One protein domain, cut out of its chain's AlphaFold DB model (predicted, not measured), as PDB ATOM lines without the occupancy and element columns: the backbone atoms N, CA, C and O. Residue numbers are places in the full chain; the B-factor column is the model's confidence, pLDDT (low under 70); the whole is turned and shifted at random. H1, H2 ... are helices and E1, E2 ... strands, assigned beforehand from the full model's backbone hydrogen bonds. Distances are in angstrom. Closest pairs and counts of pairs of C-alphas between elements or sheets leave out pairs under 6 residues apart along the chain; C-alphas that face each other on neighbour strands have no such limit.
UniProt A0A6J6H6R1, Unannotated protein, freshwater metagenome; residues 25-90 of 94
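What this domain is: This is residues 25 to 90 of the 94 residues of the protein "Unannotated protein" of freshwater metagenome (UniProt A0A6J6H6R1). This model has little regular structure: a small antiparallel sheet, order E2 E1 E5, has H1 over one face, and a separate antiparallel hairpin, E3 and E4, lies beyond. Before E1, residues 25 to 41 hold no named element. The 66 printed residues, 25 in named elements, run E1 E2 H1 E3 E4 E5, class mixed; the whole is compact, radius of gyration of the C-alphas 10.9 A, spanning 33 by 22 by 21 A.

How they stand to each other: Start at E1, residues 42 to 45: E2, residues 52 to 55, forms a hairpin with it, N 44 to O 53 2.8 A. E5, residues 88 to 90, is its other antiparallel neighbour, N 43 to O 90 2.8 A. H1, residues 57 to 64, is on this sheet, height 8.6 A; its closest C-alphas to E1 are Ala 60 and His 42, 6.6 A. Every O i to N i+4 pair in H1 is within hydrogen-bond range. E3, residues 71 to 73, and E4, residues 81 to 83, form a hairpin, N 72 to O 82 2.9 A; both are apart from E1.

Where its parts are: Find C-alpha 42 at (64.177, 100.999, 102.474), where E1 begins; E1 and E2 each run 9.5 A, H1 10.4 A. E5 ends at C-alpha 90, (65.707, 106.086, 101.865).

The domain as a whole: The printed part has no cut and no long link; the farthest C-alphas, Asp 25 and Arg 69, are 35.4 A apart. Residues 25 to 27 have pLDDT under 70.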
ATOM      1  N   ASP A  25      72.009  89.752 111.161       60.00
ATOM      2  CA  ASP A  25      70.716  90.253 111.640       60.00
ATOM      3  C   ASP A  25      70.320  91.605 111.015       60.00
ATOM      4  O   ASP A  25      69.149  91.796 110.671       60.00
ATOM      5  N   GLU A  26      71.271  92.515 110.760       60.97
ATOM      6  CA  GLU A  26      71.002  93.769 110.029       60.97
ATOM      7  C   GLU A  26      70.556  93.518 108.570       60.97
ATOM      8  O   GLU A  26      69.760  94.286 108.009       60.97
ATOM      9  N   PHE A  27      71.004  92.417 107.950       62.88
ATOM     10  CA  PHE A  27      70.539  91.999 106.620       62.88
ATOM     11  C   PHE A  27      69.167  91.306 106.640       62.88
ATOM     12  O   PHE A  27      68.504  91.253 105.600       62.88
ATOM     13  N   ASN A  28      68.718  90.817 107.799       73.31
ATOM     14  CA  ASN A  28      67.460  90.084 107.966       73.31
ATOM     15  C   ASN A  28      66.306  90.946 108.499       73.31
ATOM     16  O   ASN A  28      65.229  90.426 108.801       73.31
ATOM     17  N   GLU A  29      66.493  92.262 108.612       88.88
ATOM     18  CA  GLU A  29      65.426  93.147 109.063       88.88
ATOM     19  C   GLU A  29      64.204  93.087 108.129       88.88
ATOM     20  O   GLU A  29      64.303  93.114 106.899       88.88
ATOM     21  N   MET A  30      63.018  93.021 108.733       93.75
ATOM     22  CA  MET A  30      61.752  92.837 108.027       93.75
ATOM     23  C   MET A  30      61.009  94.158 107.856       93.75
ATOM     24  O   MET A  30      61.198  95.118 108.603       93.75
ATOM     25  N   CYS A  31      60.124  94.199 106.865       95.31
ATOM     26  CA  CYS A  31      59.208  95.306 106.664       95.31
ATOM     27  C   CYS A  31      58.307  95.507 107.890       95.31
ATOM     28  O   CYS A  31      57.639  94.590 108.363       95.31
ATOM     29  N   GLU A  32      58.234  96.747 108.349       95.00
ATOM     30  CA  GLU A  32      57.395  97.210 109.443       95.00
ATOM     31  C   GLU A  32      56.048  97.750 108.946       95.00
ATOM     32  O   GLU A  32      55.296  98.374 109.684       95.00
ATOM     33  N   TYR A  33      55.658  97.511 107.701       91.38
ATOM     34  CA  TYR A  33      54.261  97.740 107.342       91.38
ATOM     35  C   TYR A  33      53.379  96.667 107.997       91.38
ATOM     36  O   TYR A  33      53.796  95.512 108.106       91.38
ATOM     37  N   ASP A  34      52.190  97.039 108.473       89.56
ATOM     38  CA  ASP A  34      51.310  96.111 109.194       89.56
ATOM     39  C   ASP A  34      51.054  94.841 108.364       89.56
ATOM     40  O   ASP A  34      50.790  94.910 107.164       89.56
ATOM     41  N   GLU A  35      51.189  93.680 109.014       89.00
ATOM     42  CA  GLU A  35      51.035  92.337 108.425       89.00
ATOM     43  C   GLU A  35      52.019  91.978 107.289       89.00
ATOM     44  O   GLU A  35      51.957  90.874 106.739       89.00
ATOM     45  N   CYS A  36      52.976  92.850 106.961       94.31
ATOM     46  CA  CYS A  36      53.978  92.578 105.939       94.31
ATOM     47  C   CYS A  36      55.083  91.648 106.462       94.31
ATOM     48  O   CYS A  36      55.577  91.798 107.576       94.31
ATOM     49  N   LYS A  37      55.492  90.688 105.626       93.75
ATOM     50  CA  LYS A  37      56.572  89.727 105.908       93.75
ATOM     51  C   LYS A  37      57.660  89.744 104.832       93.75
ATOM     52  O   LYS A  37      58.353  88.752 104.644       93.75
ATOM     53  N   GLU A  38      57.771  90.835 104.080       94.94
ATOM     54  CA  GLU A  38      58.850  91.015 103.101       94.94
ATOM     55  C   GLU A  38      60.105  91.571 103.784       94.94
ATOM     56  O   GLU A  38      60.007  92.284 104.785       94.94
ATOM     57  N   ALA A  39      61.280  91.273 103.226       93.44
ATOM     58  CA  ALA A  39      62.545  91.824 103.703       93.44
ATOM     59  C   ALA A  39      62.604  93.347 103.504       93.44
ATOM     60  O   ALA A  39      62.068  93.895 102.530       93.44
ATOM     61  N   ARG A  40      63.280  94.039 104.422       93.81
ATOM     62  CA  ARG A  40      63.549  95.471 104.317       93.81
ATOM     63  C   ARG A  40      64.414  95.764 103.096       93.81
ATOM     64  O   ARG A  40      65.434  95.126 102.865       93.81
ATOM     65  N   THR A  41      64.059  96.819 102.368       95.19
ATOM     66  CA  THR A  41      64.930  97.408 101.333       95.19
ATOM     67  C   THR A  41      65.060  98.927 101.459       95.19
ATOM     68  O   THR A  41      65.930  99.540 100.835       95.19
ATOM     69  N   HIS A  42      64.200  99.560 102.260       96.31
ATOM     70  CA  HIS A  42      64.177 100.999 102.474       96.31
ATOM     71  C   HIS A  42      63.840 101.346 103.926       96.31
ATOM     72  O   HIS A  42      63.343 100.522 104.689       96.31
ATOM     73  N   LEU A  43      64.035 102.617 104.254       96.62
ATOM     74  CA  LEU A  43      63.508 103.273 105.437       96.62
ATOM     75  C   LEU A  43      62.449 104.300 105.021       96.62
ATOM     76  O   LEU A  43      62.678 105.120 104.122       96.62
ATOM     77  N   LEU A  44      61.303 104.277 105.695       97.56
ATOM     78  CA  LEU A  44      60.330 105.360 105.699       97.56
ATOM     79  C   LEU A  44      60.735 106.352 106.788       97.56
ATOM     80  O   LEU A  44      60.827 105.967 107.944       97.56
ATOM     81  N   ALA A  45      60.963 107.618 106.448       98.06
ATOM     82  CA  ALA A  45      61.350 108.643 107.418       98.06
ATOM     83  C   ALA A  45      60.165 109.540 107.777       98.06
ATOM     84  O   ALA A  45      59.478 110.065 106.888       98.06
ATOM     85  N   CYS A  46      59.931 109.738 109.074       98.12
ATOM     86  CA  CYS A  46      58.859 110.596 109.558       98.12
ATOM     87  C   CYS A  46      59.150 112.065 109.195       98.12
ATOM     88  O   CYS A  46      60.238 112.563 109.465       98.12
ATOM     89  N   PRO A  47      58.187 112.825 108.644       97.50
ATOM     90  CA  PRO A  47      58.398 114.238 108.325       97.50
ATOM     91  C   PRO A  47      58.362 115.162 109.552       97.50
ATOM     92  O   PRO A  47      58.535 116.369 109.409       97.50
ATOM     93  N   ARG A  48      58.060 114.637 110.747       97.56
ATOM     94  CA  ARG A  48      57.900 115.430 111.980       97.56
ATOM     95  C   ARG A  48      59.045 115.270 112.973       97.56
ATOM     96  O   ARG A  48      59.204 116.117 113.844       97.56
ATOM     97  N   CYS A  49      59.786 114.173 112.897       97.56
ATOM     98  CA  CYS A  49      60.819 113.808 113.858       97.56
ATOM     99  C   CYS A  49      61.853 112.896 113.171       97.56
ATOM    100  O   CYS A  49      61.591 112.429 112.065       97.56
ATOM    101  N   PRO A  50      63.011 112.610 113.789       96.56
ATOM    102  CA  PRO A  50      64.061 111.807 113.155       96.56
ATOM    103  C   PRO A  50      63.765 110.295 113.111       96.56
ATOM    104  O   PRO A  50      64.650 109.516 112.773       96.56
ATOM    105  N   ALA A  51      62.552 109.862 113.472       97.00
ATOM    106  CA  ALA A  51      62.175 108.454 113.479       97.00
ATOM    107  C   ALA A  51      62.109 107.863 112.062       97.00
ATOM    108  O   ALA A  51      61.640 108.514 111.119       97.00
ATOM    109  N   VAL A  52      62.528 106.604 111.946       96.94
ATOM    110  CA  VAL A  52      62.471 105.809 110.719       96.94
ATOM    111  C   VAL A  52      61.833 104.453 110.995       96.94
ATOM    112  O   VAL A  52      61.932 103.951 112.112       96.94
ATOM    113  N   GLU A  53      61.188 103.885 109.980       96.94
ATOM    114  CA  GLU A  53      60.655 102.519 110.004       96.94
ATOM    115  C   GLU A  53      61.084 101.757 108.753       96.94
ATOM    116  O   GLU A  53      61.155 102.316 107.654       96.94
ATOM    117  N   ASN A  54      61.377 100.477 108.919       96.31
ATOM    118  CA  ASN A  54      61.801  99.580 107.860       96.31
ATOM    119  C   ASN A  54      60.640  99.307 106.906       96.31
ATOM    120  O   ASN A  54      59.551  98.930 107.322       96.31
ATOM    121  N   ILE A  55      60.858  99.439 105.602       96.62
ATOM    122  CA  ILE A  55      59.856  99.077 104.597       96.62
ATOM    123  C   ILE A  55      60.496  98.272 103.464       96.62
ATOM    124  O   ILE A  55      61.670  98.447 103.124       96.62
ATOM    125  N   CYS A  56      59.721  97.383 102.856       96.06
ATOM    126  CA  CYS A  56      60.112  96.673 101.640       96.06
ATOM    127  C   CYS A  56      59.899  97.535 100.379       96.06
ATOM    128  O   CYS A  56      59.383  98.656 100.431       96.06
ATOM    129  N   GLU A  57      60.283  97.006  99.215       96.38
ATOM    130  CA  GLU A  57      60.221  97.715  97.927       96.38
ATOM    131  C   GLU A  57      58.780  98.078  97.533       96.38
ATOM    132  O   GLU A  57      58.518  99.176  97.032       96.38
ATOM    133  N   SER A  58      57.830  97.176  97.799       96.88
ATOM    134  CA  SER A  58      56.414  97.381  97.487       96.88
ATOM    135  C   SER A  58      55.837  98.557  98.288       96.88
ATOM    136  O   SER A  58      55.230  99.468  97.716       96.88
ATOM    137  N   HIS A  59      56.127  98.625  99.590       97.19
ATOM    138  CA  HIS A  59      55.705  99.729 100.453       97.19
ATOM    139  C   HIS A  59      56.471 101.035 100.191       97.19
ATOM    140  O   HIS A  59      55.881 102.115 100.285       97.19
ATOM    141  N   ALA A  60      57.739 100.974  99.778       96.94
ATOM    142  CA  ALA A  60      58.474 102.152  99.314       96.94
ATOM    143  C   ALA A  60      57.849 102.749  98.045       96.94
ATOM    144  O   ALA A  60      57.658 103.966  97.953       96.94
ATOM    145  N   THR A  61      57.464 101.892  97.096       96.88
ATOM    146  CA  THR A  61      56.756 102.293  95.875       96.88
ATOM    147  C   THR A  61      55.406 102.915  96.210       96.88
ATOM    148  O   THR A  61      55.126 104.026  95.761       96.88
ATOM    149  N   MET A  62      54.617 102.270  97.073       95.94
ATOM    150  CA  MET A  62      53.346 102.816  97.550       95.94
ATOM    151  C   MET A  62      53.528 104.203  98.176       95.94
ATOM    152  O   MET A  62      52.790 105.129  97.847       95.94
ATOM    153  N   ALA A  63      54.536 104.382  99.033       96.06
ATOM    154  CA  ALA A  63      54.795 105.665  99.673       96.06
ATOM    155  C   ALA A  63      55.273 106.740  98.682       96.06
ATOM    156  O   ALA A  63      55.016 107.930  98.887       96.06
ATOM    157  N   LYS A  64      55.968 106.345  97.608       96.12
ATOM    158  CA  LYS A  64      56.386 107.234  96.513       96.12
ATOM    159  C   LYS A  64      55.201 107.693  95.658       96.12
ATOM    160  O   LYS A  64      55.201 108.832  95.202       96.12
ATOM    161  N   THR A  65      54.203 106.834  95.458       96.81
ATOM    162  CA  THR A  65      53.009 107.120  94.643       96.81
ATOM    163  C   THR A  65      51.781 107.511  95.468       96.81
ATOM    164  O   THR A  65      50.681 107.596  94.924       96.81
ATOM    165  N   ALA A  66      51.938 107.728  96.775       96.44
ATOM    166  CA  ALA A  66      50.832 108.018  97.676       96.44
ATOM    167  C   ALA A  66      50.106 109.323  97.276       96.44
ATOM    168  O   ALA A  66      50.754 110.363  97.119       96.44
ATOM    169  N   PRO A  67      48.765 109.323  97.154       95.81
ATOM    170  CA  PRO A  67      47.999 110.532  96.903       95.81
ATOM    171  C   PRO A  67      48.028 111.464  98.130       95.81
ATOM    172  O   PRO A  67      48.191 110.997  99.260       95.81
ATOM    173  N   PRO A  68      47.766 112.777  97.963       91.75
ATOM    174  CA  PRO A  68      47.888 113.769  99.041       91.75
ATOM    175  C   PRO A  68      47.074 113.485 100.313       91.75
ATOM    176  O   PRO A  68      47.409 113.976 101.389       91.75
ATOM    177  N   ARG A  69      45.987 112.711 100.199       94.06
ATOM    178  CA  ARG A  69      45.116 112.352 101.327       94.06
ATOM    179  C   ARG A  69      45.498 111.036 102.007       94.06
ATOM    180  O   ARG A  69      44.979 110.774 103.088       94.06
ATOM    181  N   GLN A  70      46.373 110.220 101.412       96.62
ATOM    182  CA  GLN A  70      46.810 108.973 102.036       96.62
ATOM    183  C   GLN A  70      47.733 109.282 103.215       96.62
ATOM    184  O   GLN A  70      48.669 110.083 103.124       96.62
ATOM    185  N   ARG A  71      47.447 108.636 104.343       96.19
ATOM    186  CA  ARG A  71      48.173 108.808 105.598       96.19
ATOM    187  C   ARG A  71      48.834 107.501 106.005       96.19
ATOM    188  O   ARG A  71      48.406 106.433 105.581       96.19
ATOM    189  N   VAL A  72      49.862 107.619 106.827       95.69
ATOM    190  CA  VAL A  72      50.559 106.504 107.466       95.69
ATOM    191  C   VAL A  72      50.750 106.835 108.936       95.69
ATOM    192  O   VAL A  72      50.919 108.008 109.292       95.69
ATOM    193  N   VAL A  73      50.700 105.813 109.781       95.88
ATOM    194  CA  VAL A  73      51.077 105.922 111.186       95.88
ATOM    195  C   VAL A  73      52.378 105.162 111.376       95.88
ATOM    196  O   VAL A  73      52.489 104.020 110.946       95.88
ATOM    197  N   PHE A  74      53.351 105.819 111.995       96.25
ATOM    198  CA  PHE A  74      54.624 105.211 112.375       96.25
ATOM    199  C   PHE A  74      54.436 104.396 113.664       96.25
ATOM    200  O   PHE A  74      54.744 104.873 114.757       96.25
ATOM    201  N   ASN A  75      53.827 103.215 113.547       92.25
ATOM    202  CA  ASN A  75      53.305 102.429 114.672       92.25
ATOM    203  C   ASN A  75      54.379 101.807 115.580       92.25
ATOM    204  O   ASN A  75      54.040 101.344 116.666       92.25
ATOM    205  N   ARG A  76      55.649 101.768 115.161       92.94
ATOM    206  CA  ARG A  76      56.742 101.153 115.939       92.94
ATOM    207  C   ARG A  76      57.724 102.172 116.499       92.94
ATOM    208  O   ARG A  76      58.370 101.896 117.502       92.94
ATOM    209  N   SER A  77      57.815 103.346 115.878       94.56
ATOM    210  CA  SER A  77      58.866 104.317 116.187       94.56
ATOM    211  C   SER A  77      58.372 105.570 116.920       94.56
ATOM    212  O   SER A  77      58.948 105.950 117.937       94.56
ATOM    213  N   CYS A  78      57.325 106.250 116.435       96.31
ATOM    214  CA  CYS A  78      56.928 107.558 116.985       96.31
ATOM    215  C   CYS A  78      55.420 107.831 117.061       96.31
ATOM    216  O   CYS A  78      55.024 108.902 117.519       96.31
ATOM    217  N   PHE A  79      54.576 106.909 116.597       96.69
ATOM    218  CA  PHE A  79      53.108 106.989 116.588       96.69
ATOM    219  C   PHE A  79      52.519 108.211 115.863       96.69
ATOM    220  O   PHE A  79      51.323 108.503 115.956       96.69
ATOM    221  N   HIS A  80      53.328 108.939 115.092       98.00
ATOM    222  CA  HIS A  80      52.841 110.069 114.323       98.00
ATOM    223  C   HIS A  80      51.999 109.602 113.139       98.00
ATOM    224  O   HIS A  80      52.478 108.909 112.244       98.00
ATOM    225  N   ASN A  81      50.760 110.085 113.090       97.31
ATOM    226  CA  ASN A  81      49.908 109.987 111.915       97.31
ATOM    227  C   ASN A  81      50.204 111.159 110.963       97.31
ATOM    228  O   ASN A  81      49.864 112.311 111.263       97.31
ATOM    229  N   VAL A  82      50.811 110.884 109.808       97.00
ATOM    230  CA  VAL A  82      51.311 111.889 108.852       97.00
ATOM    231  C   VAL A  82      50.851 111.602 107.419       97.00
ATOM    232  O   VAL A  82      50.537 110.458 107.093       97.00
ATOM    233  N   PRO A  83      50.796 112.613 106.531       97.19
ATOM    234  CA  PRO A  83      50.609 112.371 105.103       97.19
ATOM    235  C   PRO A  83      51.778 111.549 104.551       97.19
ATOM    236  O   PRO A  83      52.932 111.961 104.656       97.19
ATOM    237  N   MET A  84      51.487 110.403 103.936       97.06
ATOM    238  CA  MET A  84      52.517 109.464 103.471       97.06
ATOM    239  C   MET A  84      53.385 110.062 102.353       97.06
ATOM    240  O   MET A  84      54.587 109.795 102.259       97.06
ATOM    241  N   ILE A  85      52.791 110.933 101.533       97.00
ATOM    242  CA  ILE A  85      53.495 111.680 100.486       97.00
ATOM    243  C   ILE A  85      54.643 112.532 101.052       97.00
ATOM    244  O   ILE A  85      55.669 112.681 100.398       97.00
ATOM    245  N   SER A  86      54.509 113.028 102.286       97.00
ATOM    246  CA  SER A  86      55.506 113.884 102.936       97.00
ATOM    247  C   SER A  86      56.652 113.104 103.580       97.00
ATOM    248  O   SER A  86      57.660 113.710 103.924       97.00
ATOM    249  N   CYS A  87      56.525 111.787 103.761       97.38
ATOM    250  CA  CYS A  87      57.582 110.972 104.360       97.38
ATOM    251  C   CYS A  87      58.820 110.901 103.454       97.38
ATOM    252  O   CYS A  87      58.689 110.840 102.227       97.38
ATOM    253  N   GLY A  88      60.010 110.832 104.048       96.69
ATOM    254  CA  GLY A  88      61.226 110.468 103.318       96.69
ATOM    255  C   GLY A  88      61.222 108.979 102.961       96.69
ATOM    256  O   GLY A  88      60.602 108.180 103.658       96.69
ATOM    257  N   LYS A  89      61.887 108.610 101.863       95.88
ATOM    258  CA  LYS A  89      62.082 107.216 101.437       95.88
ATOM    259  C   LYS A  89      63.560 107.034 101.127       95.88
ATOM    260  O   LYS A  89      64.064 107.655 100.194       95.88
ATOM    261  N   ILE A  90      64.252 106.241 101.932       96.00
ATOM    262  CA  ILE A  90      65.707 106.086 101.865       96.00
ATOM    263  C   ILE A  90      65.990 104.640 101.494       96.00
ATOM    264  O   ILE A  90      65.591 103.741 102.222       96.00
TER     265      ILE A  90